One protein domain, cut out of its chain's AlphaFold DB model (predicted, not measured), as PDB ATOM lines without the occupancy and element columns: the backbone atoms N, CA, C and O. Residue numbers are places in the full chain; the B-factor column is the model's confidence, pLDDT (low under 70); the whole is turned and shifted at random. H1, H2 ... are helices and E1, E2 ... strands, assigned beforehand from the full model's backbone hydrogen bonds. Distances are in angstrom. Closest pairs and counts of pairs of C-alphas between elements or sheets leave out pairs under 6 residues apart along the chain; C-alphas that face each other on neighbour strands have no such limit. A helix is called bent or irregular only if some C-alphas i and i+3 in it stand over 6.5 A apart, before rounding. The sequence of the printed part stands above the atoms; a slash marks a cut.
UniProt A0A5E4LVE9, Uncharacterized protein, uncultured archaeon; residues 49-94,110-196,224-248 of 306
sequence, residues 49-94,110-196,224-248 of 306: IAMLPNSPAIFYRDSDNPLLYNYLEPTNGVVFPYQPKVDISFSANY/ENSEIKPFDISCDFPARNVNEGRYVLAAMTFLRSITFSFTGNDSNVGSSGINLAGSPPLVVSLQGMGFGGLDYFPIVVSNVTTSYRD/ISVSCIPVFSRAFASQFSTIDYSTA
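AT A GLANCE: This is residues 49 to 94, 110 to 196 and 224 to 248 of the 306 residues of an uncharacterized protein of uncultured archaeon (UniProt A0A5E4LVE9). A strongly twisted and curled five-stranded sheet has one long helix, H2, packed slantwise over one face, with short H1 set crosswise against H2. A two-stranded ribbon, E2 and E3, extends from one end of the sheet along the line of E4, and a tail with H3 and H4, residues 234 to 247, sticks out free. The 158 printed residues hold four named helices and seven named strands in the order E1 H1 E2 E3 E4 H2 E5 E6 E7 H3 H4, a mixed class. The antiparallel sheet runs E1 E5 E6 E7 E4; the whole is compact, radius of gyration of the C-alphas 17.0 A, spanning 49 by 40 by 26 A.

IN THESE COORDINATES: In the large sheet, E1 is residues 49 to 51, starting at C-alpha 49 (32.936, 226.325, -191.538); E5 is 170 to 174, 13.5 A; E6 is 180 to 194, 26.5 A; E7 is 224 to 230, 18.9 A; and E4 is 117 to 124, 23.1 A. H2 spans residues 128 to 143, 22.3 A, from C-alpha 128 (20.864, 223.465, -210.141), and H1 residues 66 to 72, 9.9 A. E2 is residues 90 to 94, 13.3 A, and E3 110 to 114, 13.8 A. H3 is residues 234 to 238 and H4 242 to 246, ending at C-alpha 246 (34.417, 238.309, -169.512).

HOW THE PARTS SIT: E6 bends by 113 degrees at residue 183 and pairs with E5 over residues 180 to 185 and with E7 over 185 to 192. In the hairpin of E5 and E6, N 172 and O 183 are 2.8 A apart; between E6 and E7, N 188 and O 227 are 2.9 A apart. Edge strand E1 pairs with E5 through N 171 and O 50, 2.7 A, and edge strand E4 with E7 through N 119 and O 226, 2.9 A. H2 is on the sheet over E7 and E4, at a height of 8.6 A, slantwise at 36 degrees to E7 on the local plane; its closest C-alpha pair with E4 is Phe 123 and Val 134, 6.6 A. H1 touches H2, about perpendicular at 82 degrees, closest at the C-alphas of Leu 68 and Ala 136, 5.3 A. E2 and E3 are antiparallel, with N 93 and O 111 2.8 A apart, and E3 runs on into E4 at 2 degrees. In H2, H3 and H4 every O i to N i+4 pair is within hydrogen-bond range; in H1, only just irregular with C-alphas 67 and 70 6.6 A apart, 1 of 3 is, and 1 of 4 O i to N i+3 pairs.

THE WHOLE: The farthest C-alphas, of Tyr 94 and Val 128, are 52.8 A apart. Residues 95 to 109 and 197 to 223 are not printed, with C-alpha gaps of 5.5 A and 15.1 A. The links E1 to H1, H1 to E2 and H2 to E5 are long. Mean pLDDT of the printed part is 90.3, and no printed residue is under 70.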
ATOM      1  N   ILE A  49      31.698 227.063-191.748       94.19
ATOM      2  CA  ILE A  49      32.936 226.325-191.538       94.19
ATOM      3  C   ILE A  49      33.892 226.727-192.656       94.19
ATOM      4  O   ILE A  49      33.618 226.492-193.834       94.19
ATOM      5  N   ALA A  50      35.000 227.351-192.285       92.31
ATOM      6  CA  ALA A  50      35.987 227.901-193.202       92.31
ATOM      7  C   ALA A  50      37.387 227.423-192.826       92.31
ATOM      8  O   ALA A  50      37.691 227.232-191.652       92.31
ATOM      9  N   MET A  51      38.278 227.274-193.800       90.62
ATOM     10  CA  MET A  51      39.698 227.068-193.515       90.62
ATOM     11  C   MET A  51      40.273 228.279-192.770       90.62
ATOM     12  O   MET A  51      39.839 229.414-192.988       90.62
ATOM     13  N   LEU A  52      41.271 228.051-191.913       86.81
ATOM     14  CA  LEU A  52      41.957 229.142-191.219       86.81
ATOM     15  C   LEU A  52      42.587 230.118-192.248       86.81
ATOM     16  O   LEU A  52      42.965 229.706-193.344       86.81
ATOM     17  N   PRO A  53      42.725 231.422-191.944       82.25
ATOM     18  CA  PRO A  53      43.269 232.437-192.845       82.25
ATOM     19  C   PRO A  53      44.607 232.041-193.467       82.25
ATOM     20  O   PRO A  53      44.745 232.121-194.682       82.25
ATOM     21  N   ASN A  54      45.523 231.483-192.673       82.44
ATOM     22  CA  ASN A  54      46.868 231.094-193.115       82.44
ATOM     23  C   ASN A  54      46.975 229.617-193.544       82.44
ATOM     24  O   ASN A  54      48.072 229.067-193.594       82.44
ATOM     25  N   SER A  55      45.852 228.939-193.800       83.69
ATOM     26  CA  SER A  55      45.869 227.572-194.329       83.69
ATOM     27  C   SER A  55      46.365 227.535-195.784       83.69
ATOM     28  O   SER A  55      46.096 228.483-196.531       83.69
ATOM     29  N   PRO A  56      47.029 226.440-196.207       84.56
ATOM     30  CA  PRO A  56      47.517 226.278-197.577       84.56
ATOM     31  C   PRO A  56      46.387 226.375-198.616       84.56
ATOM     32  O   PRO A  56      45.215 226.147-198.300       84.56
ATOM     33  N   ALA A  57      46.742 226.711-199.859       86.38
ATOM     34  CA  ALA A  57      45.813 226.825-200.985       86.38
ATOM     35  C   ALA A  57      45.381 225.434-201.485       86.38
ATOM     36  O   ALA A  57      45.870 224.936-202.494       86.38
ATOM     37  N   ILE A  58      44.499 224.791-200.721       89.69
ATOM     38  CA  ILE A  58      43.936 223.462-200.990       89.69
ATOM     39  C   ILE A  58      42.406 223.491-200.878       89.69
ATOM     40  O   ILE A  58      41.816 224.459-200.388       89.69
ATOM     41  N   PHE A  59      41.753 222.411-201.313       91.94
ATOM     42  CA  PHE A  59      40.295 222.274-201.348       91.94
ATOM     43  C   PHE A  59      39.613 223.378-202.164       91.94
ATOM     44  O   PHE A  59      39.743 223.390-203.380       91.94
ATOM     45  N   TYR A  60      38.869 224.281-201.519       91.94
ATOM     46  CA  TYR A  60      38.177 225.377-202.198       91.94
ATOM     47  C   TYR A  60      39.073 226.589-202.463       91.94
ATOM     48  O   TYR A  60      38.671 227.472-203.207       91.94
ATOM     49  N   ARG A  61      40.261 226.664-201.850       90.50
ATOM     50  CA  ARG A  61      41.240 227.732-202.122       90.50
ATOM     51  C   ARG A  61      42.147 227.420-203.309       90.50
ATOM     52  O   ARG A  61      42.964 228.253-203.680       90.50
ATOM     53  N   ASP A  62      42.028 226.220-203.860       90.69
ATOM     54  CA  ASP A  62      42.793 225.775-205.011       90.69
ATOM     55  C   ASP A  62      41.987 225.998-206.293       90.69
ATOM     56  O   ASP A  62      40.899 225.440-206.445       90.69
ATOM     57  N   SER A  63      42.516 226.803-207.214       88.25
ATOM     58  CA  SER A  63      41.861 227.103-208.494       88.25
ATOM     59  C   SER A  63      41.742 225.880-209.402       88.25
ATOM     60  O   SER A  63      40.853 225.835-210.251       88.25
ATOM     61  N   ASP A  64      42.603 224.878-209.207       88.25
ATOM     62  CA  ASP A  64      42.605 223.642-209.995       88.25
ATOM     63  C   ASP A  64      41.487 222.671-209.575       88.25
ATOM     64  O   ASP A  64      41.262 221.653-210.234       88.25
ATOM     65  N   ASN A  65      40.743 222.987-208.507       89.31
ATOM     66  CA  ASN A  65      39.588 222.223-208.045       89.31
ATOM     67  C   ASN A  65      38.262 222.952-208.346       89.31
ATOM     68  O   ASN A  65      37.646 223.523-207.439       89.31
ATOM     69  N   PRO A  66      37.751 222.893-209.594       89.81
ATOM     70  CA  PRO A  66      36.535 223.605-209.990       89.81
ATOM     71  C   PRO A  66      35.268 223.130-209.261       89.81
ATOM     72  O   PRO A  66      34.282 223.866-209.211       89.81
ATOM     73  N   LEU A  67      35.281 221.928-208.663       91.00
ATOM     74  CA  LEU A  67      34.154 221.405-207.882       91.00
ATOM     75  C   LEU A  67      33.943 222.228-206.608       91.00
ATOM     76  O   LEU A  67      32.806 222.537-206.261       91.00
ATOM     77  N   LEU A  68      35.025 222.591-205.917       93.19
ATOM     78  CA  LEU A  68      34.958 223.343-204.665       93.19
ATOM     79  C   LEU A  68      35.147 224.846-204.880       93.19
ATOM     80  O   LEU A  68      34.415 225.634-204.283       93.19
ATOM     81  N   TYR A  69      36.092 225.232-205.739       91.50
ATOM     82  CA  TYR A  69      36.489 226.621-205.965       91.50
ATOM     83  C   TYR A  69      35.299 227.500-206.369       91.50
ATOM     84  O   TYR A  69      34.961 228.444-205.662       91.50
ATOM     85  N   ASN A  70      34.563 227.119-207.418       91.38
ATOM     86  CA  ASN A  70      33.476 227.933-207.976       91.38
ATOM     87  C   ASN A  70      32.314 228.205-207.000       91.38
ATOM     88  O   ASN A  70      31.567 229.164-207.191       91.38
ATOM     89  N   TYR A  71      32.134 227.364-205.974       92.62
ATOM     90  CA  TYR A  71      30.975 227.426-205.076       92.62
ATOM     91  C   TYR A  71      31.323 227.854-203.648       92.62
ATOM     92  O   TYR A  71      30.486 228.476-202.996       92.62
ATOM     93  N   LEU A  72      32.519 227.523-203.151       93.25
ATOM     94  CA  LEU A  72      32.916 227.758-201.757       93.25
ATOM     95  C   LEU A  72      33.985 228.846-201.597       93.25
ATOM     96  O   LEU A  72      34.119 229.389-200.500       93.25
ATOM     97  N   GLU A  73      34.739 229.184-202.648       91.69
ATOM     98  CA  GLU A  73      35.697 230.296-202.602       91.69
ATOM     99  C   GLU A  73      34.997 231.650-202.395       91.69
ATOM    100  O   GLU A  73      35.359 232.335-201.432       91.69
ATOM    101  N   PRO A  74      33.908 231.987-203.126       90.19
ATOM    102  CA  PRO A  74      33.249 233.286-202.975       90.19
ATOM    103  C   PRO A  74      32.646 233.510-201.581       90.19
ATOM    104  O   PRO A  74      32.484 234.644-201.129       90.19
ATOM    105  N   THR A  75      32.289 232.425-200.889       88.12
ATOM    106  CA  THR A  75      31.740 232.445-199.526       88.12
ATOM    107  C   THR A  75      32.807 232.258-198.443       88.12
ATOM    108  O   THR A  75      32.500 232.387-197.251       88.12
ATOM    109  N   ASN A  76      34.053 231.988-198.849       89.00
ATOM    110  CA  ASN A  76      35.183 231.597-198.013       89.00
ATOM    111  C   ASN A  76      34.814 230.471-197.032       89.00
ATOM    112  O   ASN A  76      34.890 230.638-195.815       89.00
ATOM    113  N   GLY A  77      34.380 229.335-197.580       91.31
ATOM    114  CA  GLY A  77      33.987 228.140-196.831       91.31
ATOM    115  C   GLY A  77      32.504 227.792-196.956       91.31
ATOM    116  O   GLY A  77      31.747 228.425-197.693       91.31
ATOM    117  N   VAL A  78      32.085 226.762-196.218       95.25
ATOM    118  CA  VAL A  78      30.702 226.265-196.217       95.25
ATOM    119  C   VAL A  78      29.857 227.117-195.289       95.25
ATOM    120  O   VAL A  78      29.966 227.019-194.070       95.25
ATOM    121  N   VAL A  79      28.991 227.932-195.876       94.44
ATOM    122  CA  VAL A  79      27.973 228.718-195.178       94.44
ATOM    123  C   VAL A  79      26.699 227.896-195.031       94.44
ATOM    124  O   VAL A  79      26.191 227.327-196.004       94.44
ATOM    125  N   PHE A  80      26.167 227.854-193.815       94.56
ATOM    126  CA  PHE A  80      24.888 227.219-193.538       94.56
ATOM    127  C   PHE A  80      23.739 228.102-194.068       94.56
ATOM    128  O   PHE A  80      23.717 229.306-193.785       94.56
ATOM    129  N   PRO A  81      22.788 227.547-194.847       93.56
ATOM    130  CA  PRO A  81      21.679 228.317-195.420       93.56
ATOM    131  C   PRO A  81      20.764 228.931-194.357       93.56
ATOM    132  O   PRO A  81      20.316 230.068-194.501       93.56
ATOM    133  N   TYR A  82      20.531 228.182-193.282       93.19
ATOM    134  CA  TYR A  82      19.748 228.586-192.122       93.19
ATOM    135  C   TYR A  82      20.610 228.532-190.862       93.19
ATOM    136  O   TYR A  82      21.707 227.974-190.871       93.19
ATOM    137  N   GLN A  83      20.114 229.111-189.768       92.12
ATOM    138  CA  GLN A  83      20.769 228.981-188.472       92.12
ATOM    139  C   GLN A  83      20.771 227.497-188.063       92.12
ATOM    140  O   GLN A  83      19.690 226.933-187.874       92.12
ATOM    141  N   PRO A  84      21.945 226.858-187.920       94.31
ATOM    142  CA  PRO A  84      22.004 225.479-187.474       94.31
ATOM    143  C   PRO A  84      21.584 225.362-186.009       94.31
ATOM    144  O   PRO A  84      21.746 226.298-185.215       94.31
ATOM    145  N   LYS A  85      21.120 224.168-185.638       93.75
ATOM    146  CA  LYS A  85      21.018 223.768-184.236       93.75
ATOM    147  C   LYS A  85      22.428 223.514-183.700       93.75
ATOM    148  O   LYS A  85      23.149 222.702-184.279       93.75
ATOM    149  N   VAL A  86      22.795 224.207-182.620       91.44
ATOM    150  CA  VAL A  86      24.112 224.120-181.972       91.44
ATOM    151  C   VAL A  86      23.945 224.261-180.463       91.44
ATOM    152  O   VAL A  86      23.346 225.232-180.005       91.44
ATOM    153  N   ASP A  87      24.524 223.329-179.708       91.38
ATOM    154  CA  ASP A  87      24.528 223.317-178.244       91.38
ATOM    155  C   ASP A  87      25.984 223.303-177.738       91.38
ATOM    156  O   ASP A  87      26.657 222.275-177.782       91.38
ATOM    157  N   ILE A  88      26.498 224.447-177.269       89.38
ATOM    158  CA  ILE A  88      27.886 224.577-176.783       89.38
ATOM    159  C   ILE A  88      27.896 224.496-175.260       89.38
ATOM    160  O   ILE A  88      27.208 225.262-174.588       89.38
ATOM    161  N   SER A  89      28.705 223.592-174.707       91.75
ATOM    162  CA  SER A  89      28.806 223.383-173.260       91.75
ATOM    163  C   SER A  89      30.206 223.687-172.741       91.75
ATOM    164  O   SER A  89      31.174 223.025-173.116       91.75
ATOM    165  N   PHE A  90      30.289 224.645-171.821       91.62
ATOM    166  CA  PHE A  90      31.478 224.916-171.015       91.62
ATOM    167  C   PHE A  90      31.351 224.145-169.698       91.62
ATOM    168  O   PHE A  90      30.354 224.286-168.991       91.62
ATOM    169  N   SER A  91      32.336 223.307-169.381       93.88
ATOM    170  CA  SER A  91      32.345 222.465-168.182       93.88
ATOM    171  C   SER A  91      33.558 222.797-167.329       93.88
ATOM    172  O   SER A  91      34.663 222.894-167.851       93.88
ATOM    173  N   ALA A  92      33.353 222.946-166.023       95.62
ATOM    174  CA  ALA A  92      34.425 223.049-165.041       95.62
ATOM    175  C   ALA A  92      34.431 221.772-164.201       95.62
ATOM    176  O   ALA A  92      33.422 221.425-163.579       95.62
ATOM    177  N   ASN A  93      35.553 221.064-164.206       96.00
ATOM    178  CA  ASN A  93      35.704 219.810-163.489       96.00
ATOM    179  C   ASN A  93      36.279 220.095-162.098       96.00
ATOM    180  O   ASN A  93      37.283 220.795-161.947       96.00
ATOM    181  N   TYR A  94      35.609 219.563-161.076       96.50
ATOM    182  CA  TYR A  94      36.002 219.695-159.677       96.50
ATOM    183  C   TYR A  94      36.155 218.314-159.050       96.50
ATOM    184  O   TYR A  94      35.229 217.502-159.094       96.50
ATOM    185  N   GLU A 110      39.974 221.322-161.090       95.62
ATOM    186  CA  GLU A 110      40.908 220.543-161.909       95.62
ATOM    187  C   GLU A 110      41.202 221.259-163.230       95.62
ATOM    188  O   GLU A 110      42.330 221.680-163.484       95.62
ATOM    189  N   ASN A 111      40.179 221.441-164.064       92.94
ATOM    190  CA  ASN A 111      40.283 222.143-165.335       92.94
ATOM    191  C   ASN A 111      38.916 222.670-165.801       92.94
ATOM    192  O   ASN A 111      37.869 222.348-165.240       92.94
ATOM    193  N   SER A 112      38.950 223.487-166.851       92.81
ATOM    194  CA  SER A 112      37.776 223.907-167.607       92.81
ATOM    195  C   SER A 112      37.961 223.438-169.037       92.81
ATOM    196  O   SER A 112      39.049 223.567-169.596       92.81
ATOM    197  N   GLU A 113      36.904 222.903-169.628       91.19
ATOM    198  CA  GLU A 113      36.913 222.387-170.989       91.19
ATOM    199  C   GLU A 113      35.664 222.826-171.750       91.19
ATOM    200  O   GLU A 113      34.592 223.054-171.178       91.19
ATOM    201  N   ILE A 114      35.806 222.925-173.070       91.31
ATOM    202  CA  ILE A 114      34.680 223.094-173.983       91.31
ATOM    203  C   ILE A 114      34.406 221.722-174.574       91.31
ATOM    204  O   ILE A 114      35.280 221.131-175.212       91.31
ATOM    205  N   LYS A 115      33.206 221.195-174.327       94.38
ATOM    206  CA  LYS A 115      32.845 219.852-174.784       94.38
ATOM    207  C   LYS A 115      32.684 219.827-176.309       94.38
ATOM    208  O   LYS A 115      32.249 220.831-176.879       94.38
ATOM    209  N   PRO A 116      32.995 218.696-176.972       94.94
ATOM    210  CA  PRO A 116      32.596 218.471-178.356       94.94
ATOM    211  C   PRO A 116      31.094 218.691-178.531       94.94
ATOM    212  O   PRO A 116      30.311 218.396-177.624       94.94
ATOM    213  N   PHE A 117      30.701 219.201-179.689       94.88
ATOM    214  CA  PHE A 117      29.313 219.530-179.986       94.88
ATOM    215  C   PHE A 117      28.981 219.243-181.446       94.88
ATOM    216  O   PHE A 117      29.864 219.196-182.304       94.88
ATOM    217  N   ASP A 118      27.691 219.089-181.719       95.12
ATOM    218  CA  ASP A 118      27.175 218.819-183.054       95.12
ATOM    219  C   ASP A 118      26.483 220.055-183.630       95.12
ATOM    220  O   ASP A 118      25.797 220.805-182.931       95.12
ATOM    221  N   ILE A 119      26.659 220.246-184.934       94.62
ATOM    222  CA  ILE A 119      26.013 221.292-185.724       94.62
ATOM    223  C   ILE A 119      25.144 220.603-186.758       94.62
ATOM    224  O   ILE A 119      25.669 219.878-187.598       94.62
ATOM    225  N   SER A 120      23.836 220.845-186.730       95.75
ATOM    226  CA  SER A 120      22.908 220.243-187.692       95.75
ATOM    227  C   SER A 120      22.062 221.297-188.395       95.75
ATOM    228  O   SER A 120      21.531 222.210-187.755       95.75
ATOM    229  N   CYS A 121      21.963 221.186-189.721       96.12
ATOM    230  CA  CYS A 121      21.178 222.079-190.568       96.12
ATOM    231  C   CYS A 121      20.677 221.364-191.821       96.12
ATOM    232  O   CYS A 121      21.357 220.500-192.380       96.12
ATOM    233  N   ASP A 122      19.530 221.818-192.314       95.81
ATOM    234  CA  ASP A 122      19.003 221.418-193.609       95.81
ATOM    235  C   ASP A 122      19.560 222.306-194.726       95.81
ATOM    236  O   ASP A 122      19.596 223.536-194.621       95.81
ATOM    237  N   PHE A 123      19.985 221.668-195.809       96.12
ATOM    238  CA  PHE A 123      20.507 222.290-197.014       96.12
ATOM    239  C   PHE A 123      19.491 222.119-198.150       96.12
ATOM    240  O   PHE A 123      19.300 220.995-198.626       96.12
ATOM    241  N   PRO A 124      18.817 223.202-198.579       95.62
ATOM    242  CA  PRO A 124      17.901 223.149-199.703       95.62
ATOM    243  C   PRO A 124      18.664 223.181-201.035       95.62
ATOM    244  O   PRO A 124      19.616 223.942-201.201       95.62
ATOM    245  N   ALA A 125      18.202 222.388-201.995       95.38
ATOM    246  CA  ALA A 125      18.703 222.319-203.362       95.38
ATOM    247  C   ALA A 125      17.534 222.453-204.351       95.38
ATOM    248  O   ALA A 125      17.113 221.486-204.979       95.38
ATOM    249  N   ARG A 126      16.960 223.656-204.467       92.88
ATOM    250  CA  ARG A 126      15.793 223.912-205.337       92.88
ATOM    251  C   ARG A 126      16.192 224.202-206.777       92.88
ATOM    252  O   ARG A 126      15.437 223.922-207.700       92.88
ATOM    253  N   ASN A 127      17.386 224.758-206.951       94.25
ATOM    254  CA  ASN A 127      17.951 225.117-208.245       94.25
ATOM    255  C   ASN A 127      19.231 224.319-208.497       94.25
ATOM    256  O   ASN A 127      19.908 223.923-207.549       94.25
ATOM    257  N   VAL A 128      19.622 224.169-209.766       94.06
ATOM    258  CA  VAL A 128      20.864 223.465-210.141       94.06
ATOM    259  C   VAL A 128      22.077 224.067-209.422       94.06
ATOM    260  O   VAL A 128      22.876 223.332-208.854       94.06
ATOM    261  N   ASN A 129      22.169 225.399-209.337       93.19
ATOM    262  CA  ASN A 129      23.252 226.081-208.616       93.19
ATOM    263  C   ASN A 129      23.256 225.779-207.107       93.19
ATOM    264  O   ASN A 129      24.323 225.569-206.536       93.19
ATOM    265  N   GLU A 130      22.082 225.726-206.464       94.50
ATOM    266  CA  GLU A 130      21.980 225.344-205.046       94.50
ATOM    267  C   GLU A 130      22.395 223.874-204.866       94.50
ATOM    268  O   GLU A 130      23.175 223.566-203.972       94.50
ATOM    269  N   GLY A 131      21.966 222.972-205.756       94.88
ATOM    270  CA  GLY A 131      22.367 221.563-205.720       94.88
ATOM    271  C   GLY A 131      23.874 221.359-205.894       94.88
ATOM    272  O   GLY A 131      24.477 220.576-205.158       94.88
ATOM    273  N   ARG A 132      24.514 222.111-206.798       94.44
ATOM    274  CA  ARG A 132      25.976 222.092-206.956       94.44
ATOM    275  C   ARG A 132      26.690 222.594-205.698       94.44
ATOM    276  O   ARG A 132      27.666 221.979-205.279       94.44
ATOM    277  N   TYR A 133      26.161 223.633-205.046       95.62
ATOM    278  CA  TYR A 133      26.673 224.101-203.756       95.62
ATOM    279  C   TYR A 133      26.534 223.040-202.654       95.62
ATOM    280  O   TYR A 133      27.491 222.802-201.923       95.62
ATOM    281  N   VAL A 134      25.386 222.357-202.546       95.62
ATOM    282  CA  VAL A 134      25.190 221.274-201.562       95.62
ATOM    283  C   VAL A 134      26.185 220.137-201.789       95.62
ATOM    284  O   VAL A 134      26.775 219.642-200.825       95.62
ATOM    285  N   LEU A 135      26.434 219.757-203.046       94.88
ATOM    286  CA  LEU A 135      27.438 218.742-203.366       94.88
ATOM    287  C   LEU A 135      28.852 219.195-203.001       94.88
ATOM    288  O   LEU A 135      29.608 218.422-202.408       94.88
ATOM    289  N   ALA A 136      29.207 220.438-203.329       95.25
ATOM    290  CA  ALA A 136      30.503 221.014-202.995       95.25
ATOM    291  C   ALA A 136      30.709 221.076-201.475       95.25
ATOM    292  O   ALA A 136      31.732 220.617-200.971       95.25
ATOM    293  N   ALA A 137      29.709 221.552-200.729       95.94
ATOM    294  CA  ALA A 137      29.736 221.610-199.272       95.94
ATOM    295  C   ALA A 137      29.905 220.220-198.645       95.94
ATOM    296  O   ALA A 137      30.752 220.024-197.777       95.94
ATOM    297  N   MET A 138      29.142 219.236-199.115       95.44
ATOM    298  CA  MET A 138      29.222 217.855-198.648       95.44
ATOM    299  C   MET A 138      30.581 217.218-198.952       95.44
ATOM    300  O   MET A 138      31.146 216.537-198.097       95.44
ATOM    301  N   THR A 139      31.111 217.451-200.151       94.75
ATOM    302  CA  THR A 139      32.426 216.948-200.563       94.75
ATOM    303  C   THR A 139      33.518 217.576-199.708       94.75
ATOM    304  O   THR A 139      34.308 216.844-199.126       94.75
ATOM    305  N   PHE A 140      33.501 218.898-199.523       96.31
ATOM    306  CA  PHE A 140      34.443 219.599-198.652       96.31
ATOM    307  C   PHE A 140      34.398 219.086-197.209       96.31
ATOM    308  O   PHE A 140      35.436 218.735-196.653       96.31
ATOM    309  N   LEU A 141      33.204 218.999-196.614       96.19
ATOM    310  CA  LEU A 141      33.035 218.533-195.238       96.19
ATOM    311  C   LEU A 141      33.515 217.088-195.059       96.19
ATOM    312  O   LEU A 141      34.112 216.769-194.038       96.19
ATOM    313  N   ARG A 142      33.315 216.214-196.050       94.19
ATOM    314  CA  ARG A 142      33.889 214.861-196.022       94.19
ATOM    315  C   ARG A 142      35.410 214.904-196.151       94.19
ATOM    316  O   ARG A 142      36.098 214.265-195.363       94.19
ATOM    317  N   SER A 143      35.942 215.688-197.087       93.50
ATOM    318  CA  SER A 143      37.382 215.788-197.339       93.50
ATOM    319  C   SER A 143      38.181 216.231-196.111       93.50
ATOM    320  O   SER A 143      39.230 215.657-195.849       93.50
ATOM    321  N   ILE A 144      37.675 217.181-195.319       94.25
ATOM    322  CA  ILE A 144      38.378 217.669-194.118       94.25
ATOM    323  C   ILE A 144      38.452 216.645-192.974       94.25
ATOM    324  O   ILE A 144      39.224 216.852-192.045       94.25
ATOM    325  N   THR A 145      37.672 215.555-193.024       94.62
ATOM    326  CA  THR A 145      37.742 214.480-192.014       94.62
ATOM    327  C   THR A 145      38.875 213.492-192.267       94.62
ATOM    328  O   THR A 145      39.279 212.768-191.357       94.62
ATOM    329  N   PHE A 146      39.401 213.451-193.492       92.56
ATOM    330  CA  PHE A 146      40.457 212.519-193.854       92.56
ATOM    331  C   PHE A 146      41.838 213.098-193.546       92.56
ATOM    332  O   PHE A 146      42.092 214.292-193.704       92.56
ATOM    333  N   SER A 147      42.748 212.227-193.111       92.00
ATOM    334  CA  SER A 147      44.179 212.526-193.073       92.00
ATOM    335  C   SER A 147      44.768 212.432-194.474       92.00
ATOM    336  O   SER A 147      44.354 211.582-195.265       92.00
ATOM    337  N   PHE A 148      45.799 213.221-194.739       91.50
ATOM    338  CA  PHE A 148      46.514 213.170-196.006       91.50
ATOM    339  C   PHE A 148      47.391 211.914-196.081       91.50
ATOM    340  O   PHE A 148      48.081 211.543-195.129       91.50
ATOM    341  N   THR A 149      47.370 211.245-197.224       89.69
ATOM    342  CA  THR A 149      48.043 209.968-197.495       89.69
ATOM    343  C   THR A 149      49.219 210.151-198.460       89.69
ATOM    344  O   THR A 149      49.485 211.250-198.934       89.69
ATOM    345  N   GLY A 150      49.958 209.081-198.778       83.25
ATOM    346  CA  GLY A 150      51.146 209.147-199.650       83.25
ATOM    347  C   GLY A 150      50.896 209.684-201.069       83.25
ATOM    348  O   GLY A 150      51.827 210.158-201.722       83.25
ATOM    349  N   ASN A 151      49.643 209.662-201.529       85.00
ATOM    350  CA  ASN A 151      49.256 210.211-202.830       85.00
ATOM    351  C   ASN A 151      49.145 211.746-202.816       85.00
ATOM    352  O   ASN A 151      49.132 212.366-203.874       85.00
ATOM    353  N   ASP A 152      49.164 212.362-201.634       86.44
ATOM    354  CA  ASP A 152      49.033 213.807-201.425       86.44
ATOM    355  C   ASP A 152      50.408 214.503-201.440       86.44
ATOM    356  O   ASP A 152      50.714 215.384-200.633       86.44
ATOM    357  N   SER A 153      51.283 214.059-202.347       76.19
ATOM    358  CA  SER A 153      52.673 214.522-202.442       76.19
ATOM    359  C   SER A 153      52.865 215.779-203.301       76.19
ATOM    360  O   SER A 153      53.951 216.351-203.269       76.19
ATOM    361  N   ASN A 154      51.820 216.233-204.001       75.56
ATOM    362  CA  ASN A 154      51.757 217.489-204.760       75.56
ATOM    363  C   ASN A 154      50.300 217.987-204.774       75.56
ATOM    364  O   ASN A 154      49.590 217.814-205.764       75.56
ATOM    365  N   VAL A 155      49.812 218.511-203.646       75.56
ATOM    366  CA  VAL A 155      48.403 218.914-203.523       75.56
ATOM    367  C   VAL A 155      48.220 220.357-203.974       75.56
ATOM    368  O   VAL A 155      48.830 221.279-203.428       75.56
ATOM    369  N   GLY A 156      47.321 220.518-204.941       70.75
ATOM    370  CA  GLY A 156      46.891 221.784-205.516       70.75
ATOM    371  C   GLY A 156      47.940 222.515-206.344       70.75
ATOM    372  O   GLY A 156      49.089 222.084-206.473       70.75
ATOM    373  N   SER A 157      47.538 223.667-206.870       71.25
ATOM    374  CA  SER A 157      48.359 224.572-207.694       71.25
ATOM    375  C   SER A 157      49.673 225.029-207.034       71.25
ATOM    376  O   SER A 157      50.596 225.481-207.710       71.25
ATOM    377  N   SER A 158      49.781 224.900-205.709       70.75
ATOM    378  CA  SER A 158      50.942 225.318-204.914       70.75
ATOM    379  C   SER A 158      52.008 224.228-204.718       70.75
ATOM    380  O   SER A 158      53.080 224.528-204.192       70.75
ATOM    381  N   GLY A 159      51.757 222.983-205.149       79.38
ATOM    382  CA  GLY A 159      52.745 221.894-205.107       79.38
ATOM    383  C   GLY A 159      53.175 221.483-203.693       79.38
ATOM    384  O   GLY A 159      54.283 220.985-203.500       79.38
ATOM    385  N   ILE A 160      52.326 221.712-202.687       83.31
ATOM    386  CA  ILE A 160      52.663 221.438-201.287       83.31
ATOM    387  C   ILE A 160      52.529 219.934-201.026       83.31
ATOM    388  O   ILE A 160      51.549 219.297-201.416       83.31
ATOM    389  N   ASN A 161      53.514 219.361-200.339       86.88
ATOM    390  CA  ASN A 161      53.459 217.983-199.875       86.88
ATOM    391  C   ASN A 161      52.743 217.932-198.519       86.88
ATOM    392  O   ASN A 161      53.245 218.478-197.538       86.88
ATOM    393  N   LEU A 162      51.565 217.305-198.477       86.19
ATOM    394  CA  LEU A 162      50.790 217.131-197.243       86.19
ATOM    395  C   LEU A 162      50.789 215.678-196.761       86.19
ATOM    396  O   LEU A 162      50.194 215.391-195.725       86.19
ATOM    397  N   ALA A 163      51.461 214.762-197.457       88.75
ATOM    398  CA  ALA A 163      51.433 213.338-197.152       88.75
ATOM    399  C   ALA A 163      51.789 213.038-195.681       88.75
ATOM    400  O   ALA A 163      52.828 213.456-195.173       88.75
ATOM    401  N   GLY A 164      50.918 212.295-194.991       89.31
ATOM    402  CA  GLY A 164      51.073 211.957-193.574       89.31
ATOM    403  C   GLY A 164      50.594 213.037-192.599       89.31
ATOM    404  O   GLY A 164      50.651 212.824-191.388       89.31
ATOM    405  N   SER A 165      50.097 214.176-193.093       91.00
ATOM    406  CA  SER A 165      49.538 215.225-192.238       91.00
ATOM    407  C   SER A 165      48.189 214.793-191.646       91.00
ATOM    408  O   SER A 165      47.364 214.195-192.350       91.00
ATOM    409  N   PRO A 166      47.921 215.106-190.364       92.31
ATOM    410  CA  PRO A 166      46.619 214.854-189.753       92.31
ATOM    411  C   PRO A 166      45.510 215.685-190.430       92.31
ATOM    412  O   PRO A 166      45.814 216.617-191.183       92.31
ATOM    413  N   PRO A 167      44.224 215.390-190.152       91.62
ATOM    414  CA  PRO A 167      43.111 216.217-190.611       91.62
ATOM    415  C   PRO A 167      43.300 217.688-190.227       91.62
ATOM    416  O   PRO A 167      43.828 218.006-189.156       91.62
ATOM    417  N   LEU A 168      42.873 218.596-191.103       90.06
ATOM    418  CA  LEU A 168      43.076 220.027-190.887       90.06
ATOM    419  C   LEU A 168      42.176 220.570-189.778       90.06
ATOM    420  O   LEU A 168      41.005 220.208-189.655       90.06
ATOM    421  N   VAL A 169      42.709 221.544-189.041       92.00
ATOM    422  CA  VAL A 169      41.902 222.427-188.195       92.00
ATOM    423  C   VAL A 169      41.186 223.430-189.096       92.00
ATOM    424  O   VAL A 169      41.802 224.046-189.971       92.00
ATOM    425  N   VAL A 170      39.891 223.615-188.868       92.75
ATOM    426  CA  VAL A 170      39.047 224.603-189.543       92.75
ATOM    427  C   VAL A 170      38.476 225.584-188.521       92.75
ATOM    428  O   VAL A 170      38.472 225.342-187.318       92.75
ATOM    429  N   SER A 171      38.033 226.736-188.997       91.25
ATOM    430  CA  SER A 171      37.393 227.773-188.199       91.25
ATOM    431  C   SER A 171      35.880 227.681-188.346       91.25
ATOM    432  O   SER A 171      35.354 227.521-189.448       91.25
ATOM    433  N   LEU A 172      35.179 227.798-187.227       91.69
ATOM    434  CA  LEU A 172      33.731 227.878-187.162       91.69
ATOM    435  C   LEU A 172      33.340 229.285-186.729       91.69
ATOM    436  O   LEU A 172      33.657 229.701-185.620       91.69
ATOM    437  N   GLN A 173      32.641 230.018-187.584       88.88
ATOM    438  CA  GLN A 173      32.254 231.398-187.295       88.88
ATOM    439  C   GLN A 173      30.772 231.627-187.575       88.88
ATOM    440  O   GLN A 173      30.246 231.096-188.544       88.88
ATOM    441  N   GLY A 174      30.099 232.424-186.751       86.31
ATOM    442  CA  GLY A 174      28.687 232.776-186.883       86.31
ATOM    443  C   GLY A 174      28.107 233.307-185.576       86.31
ATOM    444  O   GLY A 174      28.717 233.191-184.522       86.31
ATOM    445  N   MET A 175      26.915 233.899-185.615       83.94
ATOM    446  CA  MET A 175      26.177 234.389-184.429       83.94
ATOM    447  C   MET A 175      26.836 235.546-183.639       83.94
ATOM    448  O   MET A 175      26.135 236.241-182.909       83.94
ATOM    449  N   GLY A 176      28.128 235.832-183.831       78.31
ATOM    450  CA  GLY A 176      28.856 236.914-183.160       78.31
ATOM    451  C   GLY A 176      29.365 236.542-181.762       78.31
ATOM    452  O   GLY A 176      29.407 235.370-181.393       78.31
ATOM    453  N   PHE A 177      29.769 237.556-180.989       74.81
ATOM    454  CA  PHE A 177      30.297 237.376-179.633       74.81
ATOM    455  C   PHE A 177      29.242 236.765-178.695       74.81
ATOM    456  O   PHE A 177      28.093 237.202-178.687       74.81
ATOM    457  N   GLY A 178      29.632 235.746-177.924       73.69
ATOM    458  CA  GLY A 178      28.730 234.940-177.087       73.69
ATOM    459  C   GLY A 178      28.058 233.766-177.815       73.69
ATOM    460  O   GLY A 178      27.446 232.923-177.165       73.69
ATOM    461  N   GLY A 179      28.190 233.693-179.143       79.31
ATOM    462  CA  GLY A 179      27.797 232.548-179.961       79.31
ATOM    463  C   GLY A 179      29.014 231.818-180.537       79.31
ATOM    464  O   GLY A 179      29.970 231.506-179.827       79.31
ATOM    465  N   LEU A 180      28.984 231.544-181.842       82.31
ATOM    466  CA  LEU A 180      30.039 230.833-182.565       82.31
ATOM    467  C   LEU A 180      31.116 231.779-183.070       82.31
ATOM    468  O   LEU A 180      31.236 232.073-184.258       82.31
ATOM    469  N   ASP A 181      31.917 232.269-182.141       81.31
ATOM    470  CA  ASP A 181      32.848 233.326-182.458       81.31
ATOM    471  C   ASP A 181      34.243 232.829-182.848       81.31
ATOM    472  O   ASP A 181      35.139 232.753-182.010       81.31
ATOM    473  N   TYR A 182      34.392 232.475-184.129       84.12
ATOM    474  CA  TYR A 182      35.646 232.036-184.748       84.12
ATOM    475  C   TYR A 182      36.357 230.961-183.891       84.12
ATOM    476  O   TYR A 182      37.448 231.109-183.348       84.12
ATOM    477  N   PHE A 183      35.673 229.834-183.744       87.00
ATOM    478  CA  PHE A 183      36.118 228.677-182.988       87.00
ATOM    479  C   PHE A 183      37.080 227.821-183.818       87.00
ATOM    480  O   PHE A 183      36.697 227.389-184.908       87.00
ATOM    481  N   PRO A 184      38.295 227.510-183.336       91.31
ATOM    482  CA  PRO A 184      39.128 226.508-183.980       91.31
ATOM    483  C   PRO A 184      38.568 225.121-183.658       91.31
ATOM    484  O   PRO A 184      38.476 224.723-182.496       91.31
ATOM    485  N   ILE A 185      38.168 224.391-184.690       92.88
ATOM    486  CA  ILE A 185      37.574 223.064-184.565       92.88
ATOM    487  C   ILE A 185      38.274 222.069-185.484       92.88
ATOM    488  O   ILE A 185      38.774 222.407-186.556       92.88
ATOM    489  N   VAL A 186      38.256 220.811-185.077       95.06
ATOM    490  CA  VAL A 186      38.501 219.670-185.953       95.06
ATOM    491  C   VAL A 186      37.174 218.954-186.138       95.06
ATOM    492  O   VAL A 186      36.434 218.736-185.176       95.06
ATOM    493  N   VAL A 187      36.859 218.608-187.382       95.94
ATOM    494  CA  VAL A 187      35.638 217.870-187.700       95.94
ATOM    495  C   VAL A 187      35.901 216.381-187.518       95.94
ATOM    496  O   VAL A 187      36.746 215.811-188.202       95.94
ATOM    497  N   SER A 188      35.190 215.759-186.578       95.44
ATOM    498  CA  SER A 188      35.355 214.338-186.249       95.44
ATOM    499  C   SER A 188      34.393 213.438-187.020       95.44
ATOM    500  O   SER A 188      34.744 212.312-187.369       95.44
ATOM    501  N   ASN A 189      33.183 213.921-187.299       96.19
ATOM    502  CA  ASN A 189      32.177 213.182-188.048       96.19
ATOM    503  C   ASN A 189      31.342 214.122-188.915       96.19
ATOM    504  O   ASN A 189      31.001 215.229-188.502       96.19
ATOM    505  N   VAL A 190      30.983 213.648-190.106       97.00
ATOM    506  CA  VAL A 190      30.004 214.297-190.976       97.00
ATOM    507  C   VAL A 190      28.972 213.259-191.371       97.00
ATOM    508  O   VAL A 190      29.286 212.282-192.050       97.00
ATOM    509  N   THR A 191      27.730 213.493-190.970       96.56
ATOM    510  CA  THR A 191      26.587 212.662-191.330       96.56
ATOM    511  C   THR A 191      25.696 213.431-192.295       96.56
ATOM    512  O   THR A 191      25.288 214.559-192.030       96.56
ATOM    513  N   THR A 192      25.385 212.811-193.428       95.31
ATOM    514  CA  THR A 192      24.425 213.328-194.403       95.31
ATOM    515  C   THR A 192      23.197 212.433-194.378       95.31
ATOM    516  O   THR A 192      23.310 211.246-194.673       95.31
ATOM    517  N   SER A 193      22.041 212.992-194.032       94.81
ATOM    518  CA  SER A 193      20.767 212.284-194.086       94.81
ATOM    519  C   SER A 193      20.001 212.697-195.337       94.81
ATOM    520  O   SER A 193      19.745 213.886-195.557       94.81
ATOM    521  N   TYR A 194      19.639 211.704-196.144       92.69
ATOM    522  CA  TYR A 194      18.767 211.867-197.298       92.69
ATOM    523  C   TYR A 194      17.384 211.353-196.917       92.69
ATOM    524  O   TYR A 194      17.237 210.200-196.511       92.69
ATOM    525  N   ARG A 195      16.383 212.224-197.017       89.69
ATOM    526  CA  ARG A 195      14.996 211.883-196.707       89.69
ATOM    527  C   ARG A 195      14.376 211.064-197.841       89.69
ATOM    528  O   ARG A 195      14.725 211.260-199.003       89.69
ATOM    529  N   ASP A 196      13.479 210.148-197.502       91.50
ATOM    530  CA  ASP A 196      12.806 209.238-198.436       91.50
ATOM    531  C   ASP A 196      11.557 209.848-199.094       91.50
ATOM    532  O   ASP A 196      11.191 209.459-200.200       91.50
ATOM    533  N   ILE A 224      22.573 217.956-193.099       96.56
ATOM    534  CA  ILE A 224      23.992 217.719-192.822       96.56
ATOM    535  C   ILE A 224      24.244 218.001-191.342       96.56
ATOM    536  O   ILE A 224      23.968 219.099-190.857       96.56
ATOM    537  N   SER A 225      24.781 217.001-190.646       96.50
ATOM    538  CA  SER A 225      25.211 217.088-189.253       96.50
ATOM    539  C   SER A 225      26.725 216.933-189.166       96.50
ATOM    540  O   SER A 225      27.286 216.006-189.747       96.50
ATOM    541  N   VAL A 226      27.384 217.834-188.443       96.56
ATOM    542  CA  VAL A 226      28.841 217.901-188.300       96.56
ATOM    543  C   VAL A 226      29.203 217.858-186.821       96.56
ATOM    544  O   VAL A 226      28.839 218.765-186.072       96.56
ATOM    545  N   SER A 227      29.946 216.834-186.412       96.38
ATOM    546  CA  SER A 227      30.508 216.727-185.065       96.38
ATOM    547  C   SER A 227      31.838 217.460-184.995       96.38
ATOM    548  O   SER A 227      32.765 217.186-185.763       96.38
ATOM    549  N   CYS A 228      31.923 218.407-184.069       94.81
ATOM    550  CA  CYS A 228      33.028 219.342-183.944       94.81
ATOM    551  C   CYS A 228      33.730 219.148-182.600       94.81
ATOM    552  O   CYS A 228      33.098 219.146-181.542       94.81
ATOM    553  N   ILE A 229      35.057 219.032-182.638       95.00
ATOM    554  CA  ILE A 229      35.906 219.034-181.446       95.00
ATOM    555  C   ILE A 229      36.669 220.362-181.430       95.00
ATOM    556  O   ILE A 229      37.422 220.621-182.370       95.00
ATOM    557  N   PRO A 230      36.501 221.215-180.407       92.50
ATOM    558  CA  PRO A 230      37.269 222.448-180.298       92.50
ATOM    559  C   PRO A 230      38.738 222.141-179.987       92.50
ATOM    560  O   PRO A 230      39.041 221.348-179.097       92.50
ATOM    561  N   VAL A 231      39.659 222.774-180.716       90.12
ATOM    562  CA  VAL A 231      41.104 222.555-180.568       90.12
ATOM    563  C   VAL A 231      41.824 223.888-180.458       90.12
ATOM    564  O   VAL A 231      41.898 224.649-181.417       90.12
ATOM    565  N   PHE A 232      42.417 224.153-179.298       87.75
ATOM    566  CA  PHE A 232      43.179 225.374-179.052       87.75
ATOM    567  C   PHE A 232      44.683 225.135-179.166       87.75
ATOM    568  O   PHE A 232      45.196 224.082-178.782       87.75
ATOM    569  N   SER A 233      45.413 226.133-179.668       86.50
ATOM    570  CA  SER A 233      46.875 226.087-179.683       86.50
ATOM    571  C   SER A 233      47.437 226.248-178.265       86.50
ATOM    572  O   SER A 233      46.834 226.889-177.402       86.50
ATOM    573  N   ARG A 234      48.637 225.708-178.018       85.62
ATOM    574  CA  ARG A 234      49.317 225.869-176.720       85.62
ATOM    575  C   ARG A 234      49.613 227.335-176.398       85.62
ATOM    576  O   ARG A 234      49.486 227.742-175.248       85.62
ATOM    577  N   ALA A 235      49.969 228.120-177.416       85.75
ATOM    578  CA  ALA A 235      50.213 229.550-177.268       85.75
ATOM    579  C   ALA A 235      48.943 230.287-176.817       85.75
ATOM    580  O   ALA A 235      48.992 231.046-175.852       85.75
ATOM    581  N   PHE A 236      47.795 229.986-177.435       84.44
ATOM    582  CA  PHE A 236      46.512 230.545-177.010       84.44
ATOM    583  C   PHE A 236      46.178 230.149-175.569       84.44
ATOM    584  O   PHE A 236      45.850 231.008-174.757       84.44
ATOM    585  N   ALA A 237      46.332 228.866-175.227       85.75
ATOM    586  CA  ALA A 237      46.059 228.378-173.878       85.75
ATOM    587  C   ALA A 237      46.924 229.078-172.811       85.75
ATOM    588  O   ALA A 237      46.428 229.369-171.728       85.75
ATOM    589  N   SER A 238      48.189 229.401-173.117       88.25
ATOM    590  CA  SER A 238      49.067 230.138-172.192       88.25
ATOM    591  C   SER A 238      48.722 231.620-172.029       88.25
ATOM    592  O   SER A 238      49.062 232.212-171.011       88.25
ATOM    593  N   GLN A 239      48.071 232.221-173.025       88.12
ATOM    594  CA  GLN A 239      47.725 233.646-173.046       88.12
ATOM    595  C   GLN A 239      46.274 233.893-172.613       88.12
ATOM    596  O   GLN A 239      45.801 235.024-172.659       88.12
ATOM    597  N   PHE A 240      45.541 232.847-172.229       86.94
ATOM    598  CA  PHE A 240      44.133 232.964-171.886       86.94
ATOM    599  C   PHE A 240      43.900 233.648-170.538       86.94
ATOM    600  O   PHE A 240      44.379 233.192-169.502       86.94
ATOM    601  N   SER A 241      43.098 234.713-170.562       89.06
ATOM    602  CA  SER A 241      42.665 235.472-169.394       89.06
ATOM    603  C   SER A 241      41.143 235.440-169.274       89.06
ATOM    604  O   SER A 241      40.405 235.867-170.163       89.06
ATOM    605  N   THR A 242      40.645 234.956-168.135       88.12
ATOM    606  CA  THR A 242      39.201 234.911-167.853       88.12
ATOM    607  C   THR A 242      38.589 236.311-167.730       88.12
ATOM    608  O   THR A 242      37.420 236.497-168.062       88.12
ATOM    609  N   ILE A 243      39.363 237.297-167.263       91.00
ATOM    610  CA  ILE A 243      38.901 238.686-167.126       91.00
ATOM    611  C   ILE A 243      38.778 239.352-168.499       91.00
ATOM    612  O   ILE A 243      37.787 240.025-168.779       91.00
ATOM    613  N   ASP A 244      39.734 239.110-169.392       88.56
ATOM    614  CA  ASP A 244      39.656 239.648-170.752       88.56
ATOM    615  C   ASP A 244      38.549 238.952-171.551       88.56
ATOM    616  O   ASP A 244      37.855 239.586-172.346       88.56
ATOM    617  N   TYR A 245      38.301 237.665-171.290       85.75
ATOM    618  CA  TYR A 245      37.163 236.957-171.869       85.75
ATOM    619  C   TYR A 245      35.816 237.509-171.377       85.75
ATOM    620  O   TYR A 245      34.904 237.720-172.177       85.75
ATOM    621  N   SER A 246      35.676 237.794-170.076       88.38
ATOM    622  CA  SER A 246      34.417 238.309-169.512       88.38
ATOM    623  C   SER A 246      34.075 239.725-169.984       88.38
ATOM    624  O   SER A 246      32.900 240.077-170.074       88.38
ATOM    625  N   THR A 247      35.086 240.518-170.342       88.25
ATOM    626  CA  THR A 247      34.934 241.871-170.901       88.25
ATOM    627  C   THR A 247      34.817 241.893-172.427       88.25
ATOM    628  O   THR A 247      34.720 242.971-173.010       88.25
ATOM    629  N   ALA A 248      34.808 240.723-173.079       80.00
ATOM    630  CA  ALA A 248      34.848 240.563-174.534       80.00
ATOM    631  C   ALA A 248      36.131 241.074-175.219       80.00
ATOM    632  O   ALA A 248      36.203 241.079-176.451       80.00
TER     633      ALA A 248